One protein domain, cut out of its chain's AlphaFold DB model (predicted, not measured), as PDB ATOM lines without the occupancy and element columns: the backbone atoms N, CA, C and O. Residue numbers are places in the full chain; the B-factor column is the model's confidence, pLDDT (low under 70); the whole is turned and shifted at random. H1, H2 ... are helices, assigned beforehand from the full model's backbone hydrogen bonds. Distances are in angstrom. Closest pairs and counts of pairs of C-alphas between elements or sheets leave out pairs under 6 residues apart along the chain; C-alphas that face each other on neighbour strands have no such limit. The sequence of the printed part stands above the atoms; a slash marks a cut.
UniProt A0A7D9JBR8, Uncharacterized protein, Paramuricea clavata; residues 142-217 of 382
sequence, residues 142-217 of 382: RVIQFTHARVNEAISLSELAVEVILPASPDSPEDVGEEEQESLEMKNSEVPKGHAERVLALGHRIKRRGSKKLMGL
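What this domain is: This is residues 142 to 217 of the 382 residues of an uncharacterized protein of Paramuricea clavata (UniProt A0A7D9JBR8). Two long helices, H1 and H3, lie side by side and offset along their length, while a third, H2, runs back between them in the chain and is set off to one side, leaving an open gap within the loop formed by H2, its two links and H3. The first turns of H1, residues 142 to 147, stick out at one end. The printed part has 76 residues with three named helices, H1, H2 and H3 in that order, and no named strand; its class is all helix. It is elongated, spanning 47 by 28 by 17 A, and only just loose, close to compact, with a radius of gyration of the C-alphas of 14.1 A.

How they stand to each other: H1, residues 142 to 165, touches H3, residues 195 to 215, with residues 151 to 162 alone. Their closest C-alphas, those of Glu 159 and Leu 202, are 6.5 A apart. They run the same way at a shallow tilt of 18 degrees. H2, residues 173 to 188, is apart from H1. H2 and H3 are near each other, with 7 pairs of C-alphas within 10 A and the closest at 8.4 A. Every O i to N i+4 pair is within hydrogen-bond range in H1 and H3, and 11 of 12 are in H2.

Where its parts are: H1 begins with C-alpha 142 at (171.708, 164.970, 192.712) and measures 34.2 A from first to last C-alpha. H2 measures 22.1 A, beginning with C-alpha 173 at (173.426, 124.074, 181.133). H3 measures 29.9 A and ends with C-alpha 215 at (171.932, 128.854, 164.825).

The domain as a whole: The two C-alphas farthest apart, those of Arg 142 and Leu 217, are 47.4 A apart. The printed part has no cut, and both links are short. Residues 186 to 192, of which 186 to 188 belong to H2, stand free. The mean pLDDT of the printed part is 72.4, and 28 residues are under 70, among them residues 142 to 148 and 183 to 193.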
ATOM      1  N   ARG A 142     173.033 165.370 193.229       64.69
ATOM      2  CA  ARG A 142     171.708 164.970 192.712       64.69
ATOM      3  C   ARG A 142     171.702 164.622 191.219       64.69
ATOM      4  O   ARG A 142     170.944 163.754 190.800       64.69
ATOM      5  N   VAL A 143     172.545 165.284 190.425       61.22
ATOM      6  CA  VAL A 143     172.713 165.005 188.991       61.22
ATOM      7  C   VAL A 143     173.307 163.614 188.774       61.22
ATOM      8  O   VAL A 143     172.765 162.857 187.978       61.22
ATOM      9  N   ILE A 144     174.350 163.243 189.524       57.59
ATOM     10  CA  ILE A 144     175.009 161.937 189.392       57.59
ATOM     11  C   ILE A 144     174.093 160.807 189.875       57.59
ATOM     12  O   ILE A 144     173.940 159.802 189.180       57.59
ATOM     13  N   GLN A 145     173.374 161.000 190.981       66.88
ATOM     14  CA  GLN A 145     172.359 160.041 191.435       66.88
ATOM     15  C   GLN A 145     171.227 159.861 190.413       66.88
ATOM     16  O   GLN A 145     170.820 158.736 190.128       66.88
ATOM     17  N   PHE A 146     170.751 160.957 189.813       69.25
ATOM     18  CA  PHE A 146     169.757 160.893 188.744       69.25
ATOM     19  C   PHE A 146     170.300 160.148 187.518       69.25
ATOM     20  O   PHE A 146     169.602 159.295 186.971       69.25
ATOM     21  N   THR A 147     171.549 160.396 187.111       64.56
ATOM     22  CA  THR A 147     172.168 159.647 186.009       64.56
ATOM     23  C   THR A 147     172.345 158.169 186.346       64.56
ATOM     24  O   THR A 147     172.025 157.332 185.508       64.56
ATOM     25  N   HIS A 148     172.737 157.816 187.575       67.38
ATOM     26  CA  HIS A 148     172.813 156.420 188.013       67.38
ATOM     27  C   HIS A 148     171.446 155.735 187.983       67.38
ATOM     28  O   HIS A 148     171.363 154.590 187.543       67.38
ATOM     29  N   ALA A 149     170.378 156.423 188.398       73.38
ATOM     30  CA  ALA A 149     169.018 155.894 188.343       73.38
ATOM     31  C   ALA A 149     168.552 155.657 186.896       73.38
ATOM     32  O   ALA A 149     167.984 154.608 186.608       73.38
ATOM     33  N   ARG A 150     168.850 156.580 185.970       70.62
ATOM     34  CA  ARG A 150     168.514 156.426 184.542       70.62
ATOM     35  C   ARG A 150     169.306 155.323 183.859       70.62
ATOM     36  O   ARG A 150     168.734 154.553 183.096       70.62
ATOM     37  N   VAL A 151     170.599 155.212 184.152       73.50
ATOM     38  CA  VAL A 151     171.422 154.105 183.650       73.50
ATOM     39  C   VAL A 151     170.923 152.779 184.229       73.50
ATOM     40  O   VAL A 151     170.808 151.804 183.497       73.50
ATOM     41  N   ASN A 152     170.544 152.742 185.510       77.00
ATOM     42  CA  ASN A 152     169.963 151.555 186.137       77.00
ATOM     43  C   ASN A 152     168.645 151.128 185.472       77.00
ATOM     44  O   ASN A 152     168.479 149.954 185.154       77.00
ATOM     45  N   GLU A 153     167.739 152.080 185.237       75.50
ATOM     46  CA  GLU A 153     166.463 151.876 184.541       75.50
ATOM     47  C   GLU A 153     166.683 151.365 183.110       75.50
ATOM     48  O   GLU A 153     166.068 150.383 182.703       75.50
ATOM     49  N   ALA A 154     167.614 151.970 182.368       72.69
ATOM     50  CA  ALA A 154     167.953 151.550 181.011       72.69
ATOM     51  C   ALA A 154     168.541 150.131 180.964       72.69
ATOM     52  O   ALA A 154     168.170 149.346 180.090       72.69
ATOM     53  N   ILE A 155     169.423 149.779 181.906       75.50
ATOM     54  CA  ILE A 155     169.967 148.419 182.010       75.50
ATOM     55  C   ILE A 155     168.847 147.433 182.348       75.50
ATOM     56  O   ILE A 155     168.738 146.416 181.677       75.50
ATOM     57  N   SER A 156     167.962 147.750 183.299       80.94
ATOM     58  CA  SER A 156     166.819 146.890 183.647       80.94
ATOM     59  C   SER A 156     165.852 146.683 182.478       80.94
ATOM     60  O   SER A 156     165.398 145.566 182.243       80.94
ATOM     61  N   LEU A 157     165.559 147.732 181.704       80.81
ATOM     62  CA  LEU A 157     164.753 147.613 180.486       80.81
ATOM     63  C   LEU A 157     165.447 146.751 179.429       80.81
ATOM     64  O   LEU A 157     164.789 145.974 178.741       80.81
ATOM     65  N   SER A 158     166.769 146.873 179.310       76.62
ATOM     66  CA  SER A 158     167.561 146.078 178.370       76.62
ATOM     67  C   SER A 158     167.623 144.606 178.790       76.62
ATOM     68  O   SER A 158     167.487 143.732 177.942       76.62
ATOM     69  N   GLU A 159     167.754 144.317 180.087       81.88
ATOM     70  CA  GLU A 159     167.652 142.965 180.647       81.88
ATOM     71  C   GLU A 159     166.282 142.350 180.342       81.88
ATOM     72  O   GLU A 159     166.214 141.266 179.768       81.88
ATOM     73  N   LEU A 160     165.196 143.082 180.611       83.12
ATOM     74  CA  LEU A 160     163.838 142.633 180.301       83.12
ATOM     75  C   LEU A 160     163.638 142.387 178.798       83.12
ATOM     76  O   LEU A 160     163.046 141.385 178.401       83.12
ATOM     77  N   ALA A 161     164.132 143.288 177.947       75.62
ATOM     78  CA  ALA A 161     164.039 143.135 176.500       75.62
ATOM     79  C   ALA A 161     164.775 141.878 176.016       75.62
ATOM     80  O   ALA A 161     164.280 141.182 175.128       75.62
ATOM     81  N   VAL A 162     165.927 141.562 176.612       81.69
ATOM     82  CA  VAL A 162     166.671 140.337 176.306       81.69
ATOM     83  C   VAL A 162     165.895 139.103 176.743       81.69
ATOM     84  O   VAL A 162     165.798 138.183 175.941       81.69
ATOM     85  N   GLU A 163     165.264 139.096 177.917       80.12
ATOM     86  CA  GLU A 163     164.429 137.961 178.344       80.12
ATOM     87  C   GLU A 163     163.221 137.727 177.421       80.12
ATOM     88  O   GLU A 163     162.872 136.588 177.114       80.12
ATOM     89  N   VAL A 164     162.604 138.795 176.904       80.81
ATOM     90  CA  VAL A 164     161.450 138.683 175.993       80.81
ATOM     91  C   VAL A 164     161.866 138.249 174.583       80.81
ATOM     92  O   VAL A 164     161.203 137.420 173.957       80.81
ATOM     93  N   ILE A 165     162.946 138.818 174.042       78.06
ATOM     94  CA  ILE A 165     163.373 138.581 172.651       78.06
ATOM     95  C   ILE A 165     164.203 137.293 172.537       78.06
ATOM     96  O   ILE A 165     164.104 136.573 171.534       78.06
ATOM     97  N   LEU A 166     165.019 137.004 173.549       80.94
ATOM     98  CA  LEU A 166     165.971 135.898 173.641       80.94
ATOM     99  C   LEU A 166     165.754 135.139 174.968       80.94
ATOM    100  O   LEU A 166     166.597 135.228 175.871       80.94
ATOM    101  N   PRO A 167     164.640 134.392 175.093       77.44
ATOM    102  CA  PRO A 167     164.323 133.673 176.320       77.44
ATOM    103  C   PRO A 167     165.390 132.626 176.634       77.44
ATOM    104  O   PRO A 167     165.976 132.027 175.721       77.44
ATOM    105  N   ALA A 168     165.628 132.405 177.925       74.12
ATOM    106  CA  ALA A 168     166.460 131.312 178.398       74.12
ATOM    107  C   ALA A 168     165.927 129.972 177.867       74.12
ATOM    108  O   ALA A 168     164.719 129.717 177.839       74.12
ATOM    109  N   SER A 169     166.835 129.132 177.376       72.88
ATOM    110  CA  SER A 169     166.476 127.808 176.879       72.88
ATOM    111  C   SER A 169     166.755 126.782 177.976       72.88
ATOM    112  O   SER A 169     167.893 126.712 178.440       72.88
ATOM    113  N   PRO A 170     165.772 125.940 178.347       66.75
ATOM    114  CA  PRO A 170     165.935 124.949 179.415       66.75
ATOM    115  C   PRO A 170     166.969 123.863 179.078       66.75
ATOM    116  O   PRO A 170     167.409 123.128 179.955       66.75
ATOM    117  N   ASP A 171     167.380 123.777 177.811       66.44
ATOM    118  CA  ASP A 171     168.351 122.800 177.323       66.44
ATOM    119  C   ASP A 171     169.809 123.307 177.384       66.44
ATOM    120  O   ASP A 171     170.724 122.569 177.018       66.44
ATOM    121  N   SER A 172     170.066 124.569 177.779       69.88
ATOM    122  CA  SER A 172     171.440 125.080 177.966       69.88
ATOM    123  C   SER A 172     171.870 124.931 179.432       69.88
ATOM    124  O   SER A 172     171.327 125.644 180.276       69.88
ATOM    125  N   PRO A 173     172.904 124.135 179.762       69.88
ATOM    126  CA  PRO A 173     173.426 124.074 181.133       69.88
ATOM    127  C   PRO A 173     173.964 125.434 181.612       69.88
ATOM    128  O   PRO A 173     173.943 125.731 182.800       69.88
ATOM    129  N   GLU A 174     174.403 126.283 180.678       69.50
ATOM    130  CA  GLU A 174     174.872 127.645 180.951       69.50
ATOM    131  C   GLU A 174     173.740 128.622 181.311       69.50
ATOM    132  O   GLU A 174     173.966 129.531 182.103       69.50
ATOM    133  N   ASP A 175     172.532 128.448 180.759       71.00
ATOM    134  CA  ASP A 175     171.388 129.319 181.076       71.00
ATOM    135  C   ASP A 175     170.747 128.901 182.410       71.00
ATOM    136  O   ASP A 175     170.394 129.760 183.213       71.00
ATOM    137  N   VAL A 176     170.687 127.592 182.687       69.50
ATOM    138  CA  VAL A 176     170.219 127.056 183.977       69.50
ATOM    139  C   VAL A 176     171.152 127.483 185.114       69.50
ATOM    140  O   VAL A 176     170.686 127.928 186.159       69.50
ATOM    141  N   GLY A 177     172.472 127.428 184.897       72.50
ATOM    142  CA  GLY A 177     173.453 127.880 185.886       72.50
ATOM    143  C   GLY A 177     173.376 129.381 186.186       72.50
ATOM    144  O   GLY A 177     173.543 129.777 187.335       72.50
ATOM    145  N   GLU A 178     173.081 130.222 185.188       70.44
ATOM    146  CA  GLU A 178     172.889 131.664 185.396       70.44
ATOM    147  C   GLU A 178     171.578 131.988 186.126       70.44
ATOM    148  O   GLU A 178     171.589 132.838 187.012       70.44
ATOM    149  N   GLU A 179     170.471 131.304 185.817       69.19
ATOM    150  CA  GLU A 179     169.202 131.476 186.541       69.19
ATOM    151  C   GLU A 179     169.310 131.023 188.003       69.19
ATOM    152  O   GLU A 179     168.800 131.688 188.913       69.19
ATOM    153  N   GLU A 180     170.011 129.915 188.251       68.12
ATOM    154  CA  GLU A 180     170.322 129.441 189.599       68.12
ATOM    155  C   GLU A 180     171.229 130.432 190.335       68.12
ATOM    156  O   GLU A 180     170.966 130.767 191.493       68.12
ATOM    157  N   GLN A 181     172.254 130.964 189.668       69.88
ATOM    158  CA  GLN A 181     173.180 131.926 190.255       69.88
ATOM    159  C   GLN A 181     172.517 133.281 190.549       69.88
ATOM    160  O   GLN A 181     172.691 133.803 191.649       69.88
ATOM    161  N   GLU A 182     171.687 133.820 189.652       70.12
ATOM    162  CA  GLU A 182     170.908 135.041 189.910       70.12
ATOM    163  C   GLU A 182     169.893 134.836 191.044       70.12
ATOM    164  O   GLU A 182     169.725 135.708 191.901       70.12
ATOM    165  N   SER A 183     169.277 133.653 191.118       63.75
ATOM    166  CA  SER A 183     168.376 133.280 192.215       63.75
ATOM    167  C   SER A 183     169.096 133.157 193.565       63.75
ATOM    168  O   SER A 183     168.502 133.434 194.611       63.75
ATOM    169  N   LEU A 184     170.363 132.738 193.565       63.16
ATOM    170  CA  LEU A 184     171.211 132.649 194.757       63.16
ATOM    171  C   LEU A 184     171.756 134.020 195.173       63.16
ATOM    172  O   LEU A 184     171.794 134.332 196.362       63.16
ATOM    173  N   GLU A 185     172.131 134.869 194.224       65.06
ATOM    174  CA  GLU A 185     172.628 136.221 194.485       65.06
ATOM    175  C   GLU A 185     171.522 137.155 194.989       65.06
ATOM    176  O   GLU A 185     171.765 137.926 195.917       65.06
ATOM    177  N   MET A 186     170.286 137.013 194.489       61.47
ATOM    178  CA  MET A 186     169.106 137.695 195.045       61.47
ATOM    179  C   MET A 186     168.799 137.291 196.494       61.47
ATOM    180  O   MET A 186     168.169 138.054 197.224       61.47
ATOM    181  N   LYS A 187     169.226 136.096 196.919       61.25
ATOM    182  CA  LYS A 187     169.061 135.616 198.300       61.25
ATOM    183  C   LYS A 187     170.215 136.015 199.221       61.25
ATOM    184  O   LYS A 187     170.000 136.090 200.426       61.25
ATOM    185  N   ASN A 188     171.410 136.246 198.675       60.56
ATOM    186  CA  ASN A 188     172.643 136.387 199.454       60.56
ATOM    187  C   ASN A 188     173.234 137.809 199.482       60.56
ATOM    188  O   ASN A 188     174.052 138.081 200.357       60.56
ATOM    189  N   SER A 189     172.868 138.711 198.563       52.62
ATOM    190  CA  SER A 189     173.460 140.056 198.490       52.62
ATOM    191  C   SER A 189     172.461 141.161 198.844       52.62
ATOM    192  O   SER A 189     171.499 141.392 198.118       52.62
ATOM    193  N   GLU A 190     172.731 141.911 199.920       54.91
ATOM    194  CA  GLU A 190     172.063 143.196 200.213       54.91
ATOM    195  C   GLU A 190     172.589 144.349 199.330       54.91
ATOM    196  O   GLU A 190     172.016 145.441 199.322       54.91
ATOM    197  N   VAL A 191     173.669 144.130 198.567       53.91
ATOM    198  CA  VAL A 191     174.315 145.154 197.733       53.91
ATOM    199  C   VAL A 191     173.968 144.923 196.255       53.91
ATOM    200  O   VAL A 191     174.248 143.841 195.727       53.91
ATOM    201  N   PRO A 192     173.372 145.909 195.557       59.53
ATOM    202  CA  PRO A 192     173.056 145.780 194.139       59.53
ATOM    203  C   PRO A 192     174.340 145.694 193.305       59.53
ATOM    204  O   PRO A 192     175.275 146.471 193.514       59.53
ATOM    205  N   LYS A 193     174.367 144.772 192.332       65.50
ATOM    206  CA  LYS A 193     175.464 144.642 191.359       65.50
ATOM    207  C   LYS A 193     175.767 145.987 190.697       65.50
ATOM    208  O   LYS A 193     174.850 146.726 190.323       65.50
ATOM    209  N   GLY A 194     177.052 146.281 190.507       71.69
ATOM    210  CA  GLY A 194     177.483 147.507 189.839       71.69
ATOM    211  C   GLY A 194     176.963 147.584 188.399       71.69
ATOM    212  O   GLY A 194     176.819 146.563 187.724       71.69
ATOM    213  N   HIS A 195     176.716 148.799 187.890       72.25
ATOM    214  CA  HIS A 195     176.217 149.004 186.519       72.25
ATOM    215  C   HIS A 195     177.093 148.308 185.465       72.25
ATOM    216  O   HIS A 195     176.569 147.730 184.519       72.25
ATOM    217  N   ALA A 196     178.417 148.314 185.651       66.19
ATOM    218  CA  ALA A 196     179.363 147.671 184.738       66.19
ATOM    219  C   ALA A 196     179.212 146.141 184.703       66.19
ATOM    220  O   ALA A 196     179.213 145.546 183.630       66.19
ATOM    221  N   GLU A 197     179.035 145.509 185.862       74.44
ATOM    222  CA  GLU A 197     178.888 144.057 185.975       74.44
ATOM    223  C   GLU A 197     177.592 143.578 185.313       74.44
ATOM    224  O   GLU A 197     177.599 142.605 184.561       74.44
ATOM    225  N   ARG A 198     176.494 144.322 185.499       75.62
ATOM    226  CA  ARG A 198     175.208 144.028 184.851       75.62
ATOM    227  C   ARG A 198     175.262 144.175 183.337       75.62
ATOM    228  O   ARG A 198     174.739 143.325 182.624       75.62
ATOM    229  N   VAL A 199     175.926 145.216 182.832       75.56
ATOM    230  CA  VAL A 199     176.109 145.410 181.383       75.56
ATOM    231  C   VAL A 199     176.959 144.293 180.779       75.56
ATOM    232  O   VAL A 199     176.627 143.789 179.707       75.56
ATOM    233  N   LEU A 200     178.027 143.871 181.463       76.44
ATOM    234  CA  LEU A 200     178.864 142.758 181.014       76.44
ATOM    235  C   LEU A 200     178.085 141.438 181.001       76.44
ATOM    236  O   LEU A 200     178.078 140.748 179.980       76.44
ATOM    237  N   ALA A 201     177.373 141.124 182.087       79.19
ATOM    238  CA  ALA A 201     176.516 139.942 182.173       79.19
ATOM    239  C   ALA A 201     175.446 139.940 181.067       79.19
ATOM    240  O   ALA A 201     175.270 138.944 180.363       79.19
ATOM    241  N   LEU A 202     174.798 141.085 180.832       79.25
ATOM    242  CA  LEU A 202     173.827 141.251 179.755       79.25
ATOM    243  C   LEU A 202     174.449 141.013 178.370       79.25
ATOM    244  O   LEU A 202     173.857 140.325 177.540       79.25
ATOM    245  N   GLY A 203     175.652 141.536 178.120       77.75
ATOM    246  CA  GLY A 203     176.382 141.303 176.874       77.75
ATOM    247  C   GLY A 203     176.684 139.820 176.634       77.75
ATOM    248  O   GLY A 203     176.494 139.322 175.519       77.75
ATOM    249  N   HIS A 204     177.089 139.094 177.680       81.62
ATOM    250  CA  HIS A 204     177.297 137.647 177.615       81.62
ATOM    251  C   HIS A 204     175.999 136.894 177.293       81.62
ATOM    252  O   HIS A 204     175.997 136.076 176.365       81.62
ATOM    253  N   ARG A 205     174.886 137.234 177.960       80.00
ATOM    254  CA  ARG A 205     173.557 136.661 177.679       80.00
ATOM    255  C   ARG A 205     173.122 136.883 176.234       80.00
ATOM    256  O   ARG A 205     172.743 135.931 175.555       80.00
ATOM    257  N   ILE A 206     173.229 138.117 175.732       82.00
ATOM    258  CA  ILE A 206     172.876 138.457 174.344       82.00
ATOM    259  C   ILE A 206     173.706 137.634 173.364       82.00
ATOM    260  O   ILE A 206     173.156 137.052 172.430       82.00
ATOM    261  N   LYS A 207     175.025 137.560 173.569       80.38
ATOM    262  CA  LYS A 207     175.917 136.814 172.680       80.38
ATOM    263  C   LYS A 207     175.560 135.330 172.653       80.38
ATOM    264  O   LYS A 207     175.441 134.761 171.570       80.38
ATOM    265  N   ARG A 208     175.373 134.706 173.819       81.25
ATOM    266  CA  ARG A 208     175.069 133.274 173.928       81.25
ATOM    267  C   ARG A 208     173.694 132.949 173.350       81.25
ATOM    268  O   ARG A 208     173.590 132.172 172.400       81.25
ATOM    269  N   ARG A 209     172.642 133.576 173.884       82.31
ATOM    270  CA  ARG A 209     171.251 133.295 173.499       82.31
ATOM    271  C   ARG A 209     170.961 133.754 172.071       82.31
ATOM    272  O   ARG A 209     170.282 133.055 171.322       82.31
ATOM    273  N   GLY A 210     171.538 134.883 171.661       81.75
ATOM    274  CA  GLY A 210     171.476 135.385 170.289       81.75
ATOM    275  C   GLY A 210     172.145 134.434 169.302       81.75
ATOM    276  O   GLY A 210     171.534 134.098 168.292       81.75
ATOM    277  N   SER A 211     173.341 133.924 169.623       78.38
ATOM    278  CA  SER A 211     174.016 132.906 168.808       78.38
ATOM    279  C   SER A 211     173.178 131.629 168.695       78.38
ATOM    280  O   SER A 211     172.929 131.157 167.591       78.38
ATOM    281  N   LYS A 212     172.633 131.118 169.809       79.31
ATOM    282  CA  LYS A 212     171.771 129.923 169.811       79.31
ATOM    283  C   LYS A 212     170.517 130.113 168.949       79.31
ATOM    284  O   LYS A 212     170.181 129.242 168.150       79.31
ATOM    285  N   LYS A 213     169.850 131.267 169.055       80.06
ATOM    286  CA  LYS A 213     168.669 131.583 168.237       80.06
ATOM    287  C   LYS A 213     169.016 131.750 166.758       80.06
ATOM    288  O   LYS A 213     168.250 131.309 165.907       80.06
ATOM    289  N   LEU A 214     170.174 132.336 166.457       77.06
ATOM    290  CA  LEU A 214     170.673 132.490 165.094       77.06
ATOM    291  C   LEU A 214     171.025 131.131 164.471       77.06
ATOM    292  O   LEU A 214     170.661 130.877 163.328       77.06
ATOM    293  N   MET A 215     171.640 130.231 165.240       73.31
ATOM    294  CA  MET A 215     171.932 128.854 164.825       73.31
ATOM    295  C   MET A 215     170.671 127.997 164.652       73.31
ATOM    296  O   MET A 215     170.689 127.036 163.893       73.31
ATOM    297  N   GLY A 216     169.555 128.362 165.293       76.00
ATOM    298  CA  GLY A 216     168.246 127.754 165.030       76.00
ATOM    299  C   GLY A 216     167.662 128.098 163.651       76.00
ATOM    300  O   GLY A 216     166.724 127.443 163.193       76.00
ATOM    301  N   LEU A 217     168.197 129.113 162.962       81.50
ATOM    302  CA  LEU A 217     167.778 129.461 161.607       81.50
ATOM    303  C   LEU A 217     168.505 128.572 160.590       81.50
ATOM    304  O   LEU A 217     169.716 128.683 160.403       81.50
TER     305      LEU A 217